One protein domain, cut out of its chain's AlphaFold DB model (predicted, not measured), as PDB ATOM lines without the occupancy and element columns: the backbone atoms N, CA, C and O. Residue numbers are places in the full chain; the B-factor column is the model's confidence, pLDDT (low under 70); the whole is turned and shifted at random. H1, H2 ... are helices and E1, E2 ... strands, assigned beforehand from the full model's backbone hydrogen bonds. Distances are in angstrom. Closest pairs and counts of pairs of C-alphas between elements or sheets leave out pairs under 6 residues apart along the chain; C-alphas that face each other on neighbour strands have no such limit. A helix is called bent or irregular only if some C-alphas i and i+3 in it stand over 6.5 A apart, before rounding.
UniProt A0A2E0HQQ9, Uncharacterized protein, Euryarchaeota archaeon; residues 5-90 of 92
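What this domain is: This is residues 5 to 90 of the 92 residues of an uncharacterized protein of Euryarchaeota archaeon (UniProt A0A2E0HQQ9). A single antiparallel sheet of seven strands is folded back on itself like part of a barrel, with E3 and E4 in one leaf facing E1, E7, E6 and E5 in the other, and the long, bent E2 as the hinge between them. One kinked helix, H1, packs on this curled sheet with its residues 8 to 21, mainly near E2, E5 and E3. The 86 printed residues hold one named helix followed by seven named strands, and the class is mixed, helices and strands. The sheet's order is E4, E3, E2, E1, E7, E6, E5. The whole is compact, with a radius of gyration of the C-alphas of 12.2 A, and elongated in outline, with spans of 39 by 24 by 21 A.

How they stand to each other: H1, residues 5 to 21, is on the sheet at a height over the sheet of 7.3 A. In its backbone 11 of 13 O i to N i+4 pairs are within hydrogen-bond range. E1, residues 26 to 31, forms a hairpin with E2, residues 34 to 44, where N 29 and O 36 are 2.8 A apart. E2 bends by 87 degrees at residue 37, and its pairing is staggered: residues 34 to 39 pair with E1 and residues 39 to 44 with E3, residues 48 to 54. The closest C-alphas of H1 and E2 are those of Asn 20 and Ile 42, 6.4 A apart. In the hairpin of E2 and E3, N 41 and O 52 are 2.8 A apart. E3 forms a hairpin with the edge strand E4, residues 62 to 67, with N 53 and O 62 at 2.8 A. E1 to E4 are a meander, each strand the antiparallel neighbour of the one before. A second meander is E5, residues 71 to 73, E6, residues 77 to 80, and E7, residues 85 to 89. N 72 and O 79 are 2.8 A apart in the hairpin of E5 and E6, and N 78 and O 87 are 2.8 A apart in that of E6 and E7. E7 is also the antiparallel neighbour of E1, with N 28 and O 88 at 2.7 A. H1 lies over the edge strand E5, but only just, with 3 of its C-alphas falling on it; it runs slantwise to the strands, at 42 degrees to E5 on the local plane. Between the leaves of this folded sheet, the closest C-alphas of E4 and E6 are those of Ala 66 and Ala 80, 6.2 A apart. E1 and E4 are apart.

Where its parts are: H1 begins at C-alpha 5, (12.409, -135.889, 114.380), and measures 23.9 A; it has a kink of 49 degrees near residue 15 and is irregular, with C-alphas 14 and 17 7.7 A apart. E2 measures 24.2 A from C-alpha 34 to C-alpha 44, which is at (18.427, -123.227, 107.126). E3 measures 20.1 A, E4 17.1 A and E1 16.3 A. E7 ends at C-alpha 89, (10.716, -107.574, 113.342).

The domain as a whole: The two C-alphas farthest apart, those of Ala 6 and Glu 56, are 39.2 A apart. The printed part has no cut and no long link; the link from E3 to E4, 7 residues, is short, and the others are tight. The mean pLDDT of the printed part is 95.4, and no printed residue is under 70.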
ATOM      1  N   LYS A   5      12.032-136.105 115.785       89.12
ATOM      2  CA  LYS A   5      12.409-135.889 114.380       89.12
ATOM      3  C   LYS A   5      11.202-135.559 113.510       89.12
ATOM      4  O   LYS A   5      11.295-134.695 112.643       89.12
ATOM      5  N   ALA A   6      10.071-136.223 113.750       92.69
ATOM      6  CA  ALA A   6       8.828-135.912 113.051       92.69
ATOM      7  C   ALA A   6       8.359-134.476 113.347       92.69
ATOM      8  O   ALA A   6       7.992-133.755 112.423       92.69
ATOM      9  N   ILE A   7       8.456-134.040 114.610       92.81
ATOM     10  CA  ILE A   7       8.122-132.666 115.025       92.81
ATOM     11  C   ILE A   7       9.042-131.645 114.346       92.81
ATOM     12  O   ILE A   7       8.566-130.618 113.864       92.81
ATOM     13  N   GLY A   8      10.350-131.916 114.313       95.62
ATOM     14  CA  GLY A   8      11.319-131.050 113.645       95.62
ATOM     15  C   GLY A   8      10.987-130.881 112.164       95.62
ATOM     16  O   GLY A   8      10.853-129.759 111.687       95.62
ATOM     17  N   LYS A   9      10.739-131.988 111.463       96.69
ATOM     18  CA  LYS A   9      10.387-131.954 110.042       96.69
ATOM     19  C   LYS A   9       9.090-131.185 109.763       96.69
ATOM     20  O   LYS A   9       9.060-130.364 108.854       96.69
ATOM     21  N   GLU A  10       8.043-131.398 110.562       96.62
ATOM     22  CA  GLU A  10       6.781-130.651 110.429       96.62
ATOM     23  C   GLU A  10       7.001-129.139 110.610       96.62
ATOM     24  O   GLU A  10       6.448-128.325 109.868       96.62
ATOM     25  N   LYS A  11       7.837-128.744 111.578       96.62
ATOM     26  CA  LYS A  11       8.181-127.333 111.796       96.62
ATOM     27  C   LYS A  11       9.008-126.751 110.654       96.62
ATOM     28  O   LYS A  11       8.728-125.617 110.270       96.62
ATOM     29  N   GLN A  12       9.973-127.494 110.113       98.00
ATOM     30  CA  GLN A  12      10.736-127.068 108.940       98.00
ATOM     31  C   GLN A  12       9.787-126.774 107.773       98.00
ATOM     32  O   GLN A  12       9.717-125.637 107.315       98.00
ATOM     33  N   GLU A  13       8.964-127.751 107.379       97.88
ATOM     34  CA  GLU A  13       8.013-127.613 106.265       97.88
ATOM     35  C   GLU A  13       7.053-126.426 106.452       97.88
ATOM     36  O   GLU A  13       6.653-125.774 105.487       97.88
ATOM     37  N   LYS A  14       6.688-126.124 107.702       97.69
ATOM     38  CA  LYS A  14       5.764-125.039 108.036       97.69
ATOM     39  C   LYS A  14       6.407-123.652 108.059       97.69
ATOM     40  O   LYS A  14       5.729-122.679 107.727       97.69
ATOM     41  N   TYR A  15       7.649-123.532 108.522       98.19
ATOM     42  CA  TYR A  15       8.229-122.239 108.900       98.19
ATOM     43  C   TYR A  15       9.495-121.852 108.140       98.19
ATOM     44  O   TYR A  15       9.849-120.678 108.169       98.19
ATOM     45  N   GLU A  16      10.157-122.779 107.451       98.31
ATOM     46  CA  GLU A  16      11.435-122.519 106.777       98.31
ATOM     47  C   GLU A  16      11.349-121.345 105.797       98.31
ATOM     48  O   GLU A  16      12.168-120.431 105.875       98.31
ATOM     49  N   GLN A  17      10.317-121.304 104.945       97.88
ATOM     50  CA  GLN A  17      10.127-120.184 104.018       97.88
ATOM     51  C   GLN A  17      10.008-118.852 104.763       97.88
ATOM     52  O   GLN A  17      10.723-117.909 104.449       97.88
ATOM     53  N   LYS A  18       9.160-118.797 105.795       97.12
ATOM     54  CA  LYS A  18       8.939-117.579 106.579       97.12
ATOM     55  C   LYS A  18      10.218-117.093 107.261       97.12
ATOM     56  O   LYS A  18      10.497-115.904 107.280       97.12
ATOM     57  N   ILE A  19      10.989-118.015 107.832       98.00
ATOM     58  CA  ILE A  19      12.262-117.687 108.477       98.00
ATOM     59  C   ILE A  19      13.258-117.146 107.448       98.00
ATOM     60  O   ILE A  19      13.958-116.175 107.724       98.00
ATOM     61  N   ASN A  20      13.300-117.735 106.252       97.94
ATOM     62  CA  ASN A  20      14.150-117.259 105.164       97.94
ATOM     63  C   ASN A  20      13.699-115.895 104.606       97.94
ATOM     64  O   ASN A  20      14.546-115.161 104.103       97.94
ATOM     65  N   ASP A  21      12.422-115.517 104.729       97.56
ATOM     66  CA  ASP A  21      11.931-114.186 104.333       97.56
ATOM     67  C   ASP A  21      12.519-113.059 105.208       97.56
ATOM     68  O   ASP A  21      12.638-111.923 104.752       97.56
ATOM     69  N   TRP A  22      12.956-113.366 106.437       97.69
ATOM     70  CA  TRP A  22      13.678-112.419 107.297       97.69
ATOM     71  C   TRP A  22      15.159-112.271 106.940       97.69
ATOM     72  O   TRP A  22      15.843-111.412 107.500       97.69
ATOM     73  N   ASN A  23      15.688-113.082 106.023       98.19
ATOM     74  CA  ASN A  23      17.090-113.005 105.637       98.19
ATOM     75  C   ASN A  23      17.424-111.639 105.014       98.19
ATOM     76  O   ASN A  23      16.715-111.155 104.133       98.19
ATOM     77  N   ASN A  24      18.546-111.048 105.421       97.88
ATOM     78  CA  ASN A  24      18.979-109.696 105.060       97.88
ATOM     79  C   ASN A  24      18.007-108.579 105.482       97.88
ATOM     80  O   ASN A  24      18.009-107.502 104.882       97.88
ATOM     81  N   THR A  25      17.194-108.802 106.516       97.69
ATOM     82  CA  THR A  25      16.390-107.746 107.151       97.69
ATOM     83  C   THR A  25      17.041-107.272 108.451       97.69
ATOM     84  O   THR A  25      17.945-107.919 108.983       97.69
ATOM     85  N   VAL A  26      16.618-106.115 108.960       97.50
ATOM     86  CA  VAL A  26      17.028-105.657 110.291       97.50
ATOM     87  C   VAL A  26      16.012-106.175 111.301       97.50
ATOM     88  O   VAL A  26      14.821-105.904 111.169       97.50
ATOM     89  N   MET A  27      16.484-106.893 112.316       97.88
ATOM     90  CA  MET A  27      15.645-107.429 113.388       97.88
ATOM     91  C   MET A  27      16.114-106.932 114.753       97.88
ATOM     92  O   MET A  27      17.281-106.574 114.948       97.88
ATOM     93  N   HIS A  28      15.193-106.923 115.712       97.19
ATOM     94  CA  HIS A  28      15.458-106.634 117.108       97.19
ATOM     95  C   HIS A  28      15.882-107.900 117.855       97.19
ATOM     96  O   HIS A  28      15.118-108.859 117.953       97.19
ATOM     97  N   TYR A  29      17.105-107.896 118.380       97.00
ATOM     98  CA  TYR A  29      17.690-108.978 119.158       97.00
ATOM     99  C   TYR A  29      17.571-108.720 120.650       97.00
ATOM    100  O   TYR A  29      17.896-107.630 121.125       97.00
ATOM    101  N   ARG A  30      17.184-109.758 121.396       95.69
ATOM    102  CA  ARG A  30      17.243-109.763 122.858       95.69
ATOM    103  C   ARG A  30      17.816-111.068 123.385       95.69
ATOM    104  O   ARG A  30      17.352-112.133 122.989       95.69
ATOM    105  N   GLU A  31      18.753-110.976 124.324       94.31
ATOM    106  CA  GLU A  31      19.236-112.092 125.143       94.31
ATOM    107  C   GLU A  31      19.705-111.592 126.518       94.31
ATOM    108  O   GLU A  31      20.771-110.992 126.672       94.31
ATOM    109  N   GLY A  32      18.913-111.851 127.562       89.88
ATOM    110  CA  GLY A  32      19.223-111.362 128.908       89.88
ATOM    111  C   GLY A  32      19.282-109.830 128.963       89.88
ATOM    112  O   GLY A  32      18.249-109.179 128.876       89.88
ATOM    113  N   TRP A  33      20.485-109.272 129.141       89.44
ATOM    114  CA  TRP A  33      20.727-107.819 129.164       89.44
ATOM    115  C   TRP A  33      21.131-107.246 127.801       89.44
ATOM    116  O   TRP A  33      21.245-106.030 127.665       89.44
ATOM    117  N   LEU A  34      21.393-108.108 126.815       92.38
ATOM    118  CA  LEU A  34      21.664-107.692 125.448       92.38
ATOM    119  C   LEU A  34      20.337-107.361 124.772       92.38
ATOM    120  O   LEU A  34      19.445-108.206 124.730       92.38
ATOM    121  N   ASP A  35      20.219-106.139 124.269       94.62
ATOM    122  CA  ASP A  35      19.038-105.628 123.575       94.62
ATOM    123  C   ASP A  35      19.513-104.612 122.526       94.62
ATOM    124  O   ASP A  35      20.034-103.550 122.878       94.62
ATOM    125  N   PHE A  36      19.447-104.980 121.245       95.44
ATOM    126  CA  PHE A  36      19.890-104.131 120.134       95.44
ATOM    127  C   PHE A  36      19.351-104.622 118.789       95.44
ATOM    128  O   PHE A  36      18.925-105.766 118.647       95.44
ATOM    129  N   THR A  37      19.361-103.762 117.775       97.25
ATOM    130  CA  THR A  37      18.978-104.119 116.403       97.25
ATOM    131  C   THR A  37      20.195-104.521 115.577       97.25
ATOM    132  O   THR A  37      21.311-104.061 115.829       97.25
ATOM    133  N   GLY A  38      20.003-105.372 114.573       96.94
ATOM    134  CA  GLY A  38      21.070-105.738 113.644       96.94
ATOM    135  C   GLY A  38      20.555-106.377 112.362       96.94
ATOM    136  O   GLY A  38      19.431-106.875 112.313       96.94
ATOM    137  N   LEU A  39      21.393-106.347 111.325       97.88
ATOM    138  CA  LEU A  39      21.152-107.053 110.071       97.88
ATOM    139  C   LEU A  39      21.328-108.553 110.312       97.88
ATOM    140  O   LEU A  39      22.371-108.965 110.827       97.88
ATOM    141  N   VAL A  40      20.332-109.351 109.932       98.19
ATOM    142  CA  VAL A  40      20.386-110.810 110.066       98.19
ATOM    143  C   VAL A  40      20.730-111.488 108.745       98.19
ATOM    144  O   VAL A  40      20.131-111.219 107.709       98.19
ATOM    145  N   GLU A  41      21.666-112.426 108.798       98.44
ATOM    146  CA  GLU A  41      21.958-113.387 107.738       98.44
ATOM    147  C   GLU A  41      21.500-114.765 108.210       98.44
ATOM    148  O   GLU A  41      21.976-115.278 109.227       98.44
ATOM    149  N   ILE A  42      20.555-115.361 107.493       98.44
ATOM    150  CA  ILE A  42      19.872-116.592 107.885       98.44
ATOM    151  C   ILE A  42      20.224-117.714 106.911       98.44
ATOM    152  O   ILE A  42      20.187-117.547 105.692       98.44
ATOM    153  N   SER A  43      20.530-118.885 107.467       98.12
ATOM    154  CA  SER A  43      20.667-120.142 106.733       98.12
ATOM    155  C   SER A  43      19.894-121.252 107.439       98.12
ATOM    156  O   SER A  43      19.946-121.357 108.668       98.12
ATOM    157  N   THR A  44      19.230-122.094 106.659       98.19
ATOM    158  CA  THR A  44      18.427-123.227 107.126       98.19
ATOM    159  C   THR A  44      18.943-124.527 106.512       98.19
ATOM    160  O   THR A  44      19.458-124.530 105.392       98.19
ATOM    161  N   ASP A  45      18.877-125.619 107.270       97.50
ATOM    162  CA  ASP A  45      19.232-126.966 106.817       97.50
ATOM    163  C   ASP A  45      18.352-128.030 107.495       97.50
ATOM    164  O   ASP A  45      17.443-127.710 108.259       97.50
ATOM    165  N   ASP A  46      18.621-129.313 107.241       96.62
ATOM    166  CA  ASP A  46      17.860-130.429 107.823       96.62
ATOM    167  C   ASP A  46      17.902-130.477 109.365       96.62
ATOM    168  O   ASP A  46      17.074-131.146 109.987       96.62
ATOM    169  N   TRP A  47      18.873-129.818 110.007       96.00
ATOM    170  CA  TRP A  47      18.972-129.754 111.464       96.00
ATOM    171  C   TRP A  47      18.178-128.578 112.037       96.00
ATOM    172  O   TRP A  47      17.507-128.737 113.065       96.00
ATOM    173  N   GLY A  48      18.248-127.403 111.411       97.31
ATOM    174  CA  GLY A  48      17.608-126.220 111.967       97.31
ATOM    175  C   GLY A  48      17.958-124.907 111.292       97.31
ATOM    176  O   GLY A  48      18.214-124.816 110.094       97.31
ATOM    177  N   VAL A  49      17.963-123.866 112.116       98.06
ATOM    178  CA  VAL A  49      18.218-122.486 111.718       98.06
ATOM    179  C   VAL A  49      19.541-122.031 112.306       98.06
ATOM    180  O   VAL A  49      19.833-122.268 113.483       98.06
ATOM    181  N   ARG A  50      20.321-121.318 111.499       98.19
ATOM    182  CA  ARG A  50      21.463-120.524 111.941       98.19
ATOM    183  C   ARG A  50      21.269-119.083 111.491       98.19
ATOM    184  O   ARG A  50      20.935-118.837 110.338       98.19
ATOM    185  N   VAL A  51      21.512-118.157 112.409       98.19
ATOM    186  CA  VAL A  51      21.438-116.716 112.173       98.19
ATOM    187  C   VAL A  51      22.765-116.090 112.567       98.19
ATOM    188  O   VAL A  51      23.282-116.372 113.646       98.19
ATOM    189  N   THR A  52      23.304-115.232 111.714       98.25
ATOM    190  CA  THR A  52      24.390-114.317 112.066       98.25
ATOM    191  C   THR A  52      23.820-112.913 112.087       98.25
ATOM    192  O   THR A  52      23.265-112.463 111.092       98.25
ATOM    193  N   LEU A  53      23.920-112.231 113.220       97.75
ATOM    194  CA  LEU A  53      23.452-110.866 113.388       97.75
ATOM    195  C   LEU A  53      24.650-109.931 113.500       97.75
ATOM    196  O   LEU A  53      25.513-110.125 114.355       97.75
ATOM    197  N   THR A  54      24.679-108.901 112.659       97.88
ATOM    198  CA  THR A  54      25.694-107.842 112.700       97.88
ATOM    199  C   THR A  54      25.030-106.523 113.079       97.88
ATOM    200  O   THR A  54      24.023-106.139 112.488       97.88
ATOM    201  N   SER A  55      25.585-105.828 114.072       96.00
ATOM    202  CA  SER A  55      25.051-104.568 114.596       96.00
ATOM    203  C   SER A  55      26.154-103.521 114.717       96.00
ATOM    204  O   SER A  55      27.292-103.855 115.026       96.00
ATOM    205  N   GLU A  56      25.812-102.247 114.524       92.81
ATOM    206  CA  GLU A  56      26.698-101.121 114.855       92.81
ATOM    207  C   GLU A  56      26.761-100.853 116.370       92.81
ATOM    208  O   GLU A  56      27.633-100.127 116.842       92.81
ATOM    209  N   HIS A  57      25.833-101.429 117.144       88.00
ATOM    210  CA  HIS A  57      25.700-101.223 118.589       88.00
ATOM    211  C   HIS A  57      26.358-102.323 119.430       88.00
ATOM    212  O   HIS A  57      26.304-102.264 120.659       88.00
ATOM    213  N   TYR A  58      26.967-103.322 118.789       89.81
ATOM    214  CA  TYR A  58      27.615-104.437 119.464       89.81
ATOM    215  C   TYR A  58      28.919-104.817 118.762       89.81
ATOM    216  O   TYR A  58      28.968-104.933 117.537       89.81
ATOM    217  N   ASP A  59      29.979-105.018 119.544       86.38
ATOM    218  CA  ASP A  59      31.299-105.342 119.010       86.38
ATOM    219  C   ASP A  59      31.334-106.791 118.500       86.38
ATOM    220  O   ASP A  59      31.572-107.743 119.244       86.38
ATOM    221  N   GLY A  60      31.125-106.937 117.192       89.50
ATOM    222  CA  GLY A  60      31.239-108.197 116.462       89.50
ATOM    223  C   GLY A  60      29.902-108.910 116.216       89.50
ATOM    224  O   GLY A  60      28.875-108.561 116.795       89.50
ATOM    225  N   PRO A  61      29.898-109.911 115.319       94.25
ATOM    226  CA  PRO A  61      28.685-110.635 114.979       94.25
ATOM    227  C   PRO A  61      28.234-111.555 116.119       94.25
ATOM    228  O   PRO A  61      29.047-112.214 116.772       94.25
ATOM    229  N   VAL A  62      26.920-111.657 116.305       94.81
ATOM    230  CA  VAL A  62      26.279-112.630 117.193       94.81
ATOM    231  C   VAL A  62      25.754-113.790 116.357       94.81
ATOM    232  O   VAL A  62      24.989-113.586 115.419       94.81
ATOM    233  N   THR A  63      26.144-115.017 116.695       95.62
ATOM    234  CA  THR A  63      25.627-116.220 116.030       95.62
ATOM    235  C   THR A  63      24.603-116.914 116.913       95.62
ATOM    236  O   THR A  63      24.910-117.333 118.026       95.62
ATOM    237  N   LEU A  64      23.400-117.093 116.376       95.31
ATOM    238  CA  LEU A  64      22.299-117.812 117.002       95.31
ATOM    239  C   LEU A  64      22.031-119.090 116.217       95.31
ATOM    240  O   LEU A  64      22.203-119.147 114.998       95.31
ATOM    241  N   SER A  65      21.597-120.133 116.912       96.00
ATOM    242  CA  SER A  65      21.137-121.345 116.249       96.00
ATOM    243  C   SER A  65      20.109-122.075 117.091       96.00
ATOM    244  O   SER A  65      20.127-121.998 118.322       96.00
ATOM    245  N   ALA A  66      19.206-122.774 116.417       96.44
ATOM    246  CA  ALA A  66      18.228-123.636 117.052       96.44
ATOM    247  C   ALA A  66      17.840-124.762 116.105       96.44
ATOM    248  O   ALA A  66      17.656-124.534 114.909       96.44
ATOM    249  N   SER A  67      17.680-125.963 116.658       96.69
ATOM    250  CA  SER A  67      17.138-127.077 115.896       96.69
ATOM    251  C   SER A  67      15.641-126.891 115.670       96.69
ATOM    252  O   SER A  67      14.950-126.214 116.449       96.69
ATOM    253  N   TRP A  68      15.118-127.525 114.623       97.31
ATOM    254  CA  TRP A  68      13.697-127.434 114.301       97.31
ATOM    255  C   TRP A  68      12.799-127.872 115.456       97.31
ATOM    256  O   TRP A  68      11.736-127.294 115.664       97.31
ATOM    257  N   GLU A  69      13.213-128.850 116.263       95.50
ATOM    258  CA  GLU A  69      12.376-129.364 117.348       95.50
ATOM    259  C   GLU A  69      12.093-128.312 118.430       95.50
ATOM    260  O   GLU A  69      10.992-128.285 118.993       95.50
ATOM    261  N   ILE A  70      13.045-127.412 118.684       94.88
ATOM    262  CA  ILE A  70      12.991-126.454 119.800       94.88
ATOM    263  C   ILE A  70      12.723-125.012 119.368       94.88
ATOM    264  O   ILE A  70      12.385-124.190 120.221       94.88
ATOM    265  N   ILE A  71      12.842-124.698 118.074       96.38
ATOM    266  CA  ILE A  71      12.546-123.355 117.576       96.38
ATOM    267  C   ILE A  71      11.051-123.040 117.718       96.38
ATOM    268  O   ILE A  71      10.183-123.902 117.523       96.38
ATOM    269  N   SER A  72      10.756-121.805 118.098       96.00
ATOM    270  CA  SER A  72       9.411-121.244 118.194       96.00
ATOM    271  C   SER A  72       9.321-120.065 117.237       96.00
ATOM    272  O   SER A  72      10.186-119.197 117.243       96.00
ATOM    273  N   VAL A  73       8.289-120.057 116.397       96.69
ATOM    274  CA  VAL A  73       8.115-119.071 115.324       96.69
ATOM    275  C   VAL A  73       6.759-118.401 115.499       96.69
ATOM    276  O   VAL A  73       5.728-119.077 115.557       96.69
ATOM    277  N   TYR A  74       6.777-117.078 115.597       94.62
ATOM    278  CA  TYR A  74       5.621-116.212 115.814       94.62
ATOM    279  C   TYR A  74       5.250-115.471 114.525       94.62
ATOM    280  O   TYR A  74       5.765-115.766 113.443       94.62
ATOM    281  N   SER A  75       4.297-114.541 114.602       94.69
ATOM    282  CA  SER A  75       3.898-113.686 113.474       94.69
ATOM    283  C   SER A  75       5.035-112.799 112.974       94.69
ATOM    284  O   SER A  75       5.155-112.623 111.771       94.69
ATOM    285  N   ASP A  76       5.872-112.346 113.889       95.62
ATOM    286  CA  ASP A  76       6.810-111.233 113.779       95.62
ATOM    287  C   ASP A  76       8.234-111.646 114.161       95.62
ATOM    288  O   ASP A  76       9.121-110.813 114.232       95.62
ATOM    289  N   GLY A  77       8.486-112.918 114.467       96.56
ATOM    290  CA  GLY A  77       9.805-113.298 114.945       96.56
ATOM    291  C   GLY A  77       9.966-114.755 115.319       96.56
ATOM    292  O   GLY A  77       9.096-115.599 115.086       96.56
ATOM    293  N   MET A  78      11.103-115.046 115.935       97.12
ATOM    294  CA  MET A  78      11.471-116.373 116.398       97.12
ATOM    295  C   MET A  78      12.260-116.335 117.703       97.12
ATOM    296  O   MET A  78      12.952-115.374 118.034       97.12
ATOM    297  N   SER A  79      12.165-117.431 118.436       96.88
ATOM    298  CA  SER A  79      12.964-117.737 119.618       96.88
ATOM    299  C   SER A  79      13.228-119.238 119.649       96.88
ATOM    300  O   SER A  79      12.774-119.985 118.775       96.88
ATOM    301  N   ALA A  80      13.933-119.725 120.660       94.56
ATOM    302  CA  ALA A  80      14.073-121.158 120.854       94.56
ATOM    303  C   ALA A  80      13.969-121.550 122.325       94.56
ATOM    304  O   ALA A  80      14.331-120.801 123.227       94.56
ATOM    305  N   ALA A  81      13.433-122.742 122.579       89.56
ATOM    306  CA  ALA A  81      13.325-123.253 123.936       89.56
ATOM    307  C   ALA A  81      14.718-123.494 124.542       89.56
ATOM    308  O   ALA A  81      15.644-123.909 123.848       89.56
ATOM    309  N   TYR A  82      14.840-123.286 125.857       85.31
ATOM    310  CA  TYR A  82      16.069-123.492 126.646       85.31
ATOM    311  C   TYR A  82      17.245-122.567 126.303       85.31
ATOM    312  O   TYR A  82      18.292-122.656 126.943       85.31
ATOM    313  N   VAL A  83      17.063-121.656 125.349       78.62
ATOM    314  CA  VAL A  83      18.005-120.596 124.996       78.62
ATOM    315  C   VAL A  83      17.276-119.263 125.129       78.62
ATOM    316  O   VAL A  83      16.117-119.140 124.754       78.62
ATOM    317  N   ASN A  84      17.904-118.274 125.759       87.81
ATOM    318  CA  ASN A  84      17.211-117.055 126.187       87.81
ATOM    319  C   ASN A  84      17.236-115.949 125.120       87.81
ATOM    320  O   ASN A  84      17.200-114.773 125.479       87.81
ATOM    321  N   TRP A  85      17.344-116.316 123.838       95.25
ATOM    322  CA  TRP A  85      17.386-115.362 122.736       95.25
ATOM    323  C   TRP A  85      16.042-115.257 122.010       95.25
ATOM    324  O   TRP A  85      15.314-116.242 121.854       95.25
ATOM    325  N   SER A  86      15.737-114.057 121.524       96.31
ATOM    326  CA  SER A  86      14.626-113.786 120.609       96.31
ATOM    327  C   SER A  86      15.041-112.801 119.521       96.31
ATOM    328  O   SER A  86      15.809-111.874 119.787       96.31
ATOM    329  N   LEU A  87      14.488-112.991 118.325       97.25
ATOM    330  CA  LEU A  87      14.559-112.070 117.196       97.25
ATOM    331  C   LEU A  87      13.143-111.689 116.778       97.25
ATOM    332  O   LEU A  87      12.351-112.579 116.474       97.25
ATOM    333  N   CYS A  88      12.847-110.396 116.730       97.38
ATOM    334  CA  CYS A  88      11.564-109.865 116.269       97.38
ATOM    335  C   CYS A  88      11.782-108.831 115.160       97.38
ATOM    336  O   CYS A  88      12.802-108.148 115.134       97.38
ATOM    337  N   GLU A  89      10.834-108.714 114.241       96.56
ATOM    338  CA  GLU A  89      10.716-107.574 113.342       96.56
ATOM    339  C   GLU A  89      10.658-106.281 114.167       96.56
ATOM    340  O   GLU A  89      10.206-106.261 115.315       96.56
ATOM    341  N   ILE A  90      11.162-105.197 113.589       93.25
ATOM    342  CA  ILE A  90      11.039-103.875 114.194       93.25
ATOM    343  C   ILE A  90       9.629-103.379 113.864       93.25
ATOM    344  O   ILE A  90       9.285-103.272 112.690       93.25
TER     345      ILE A  90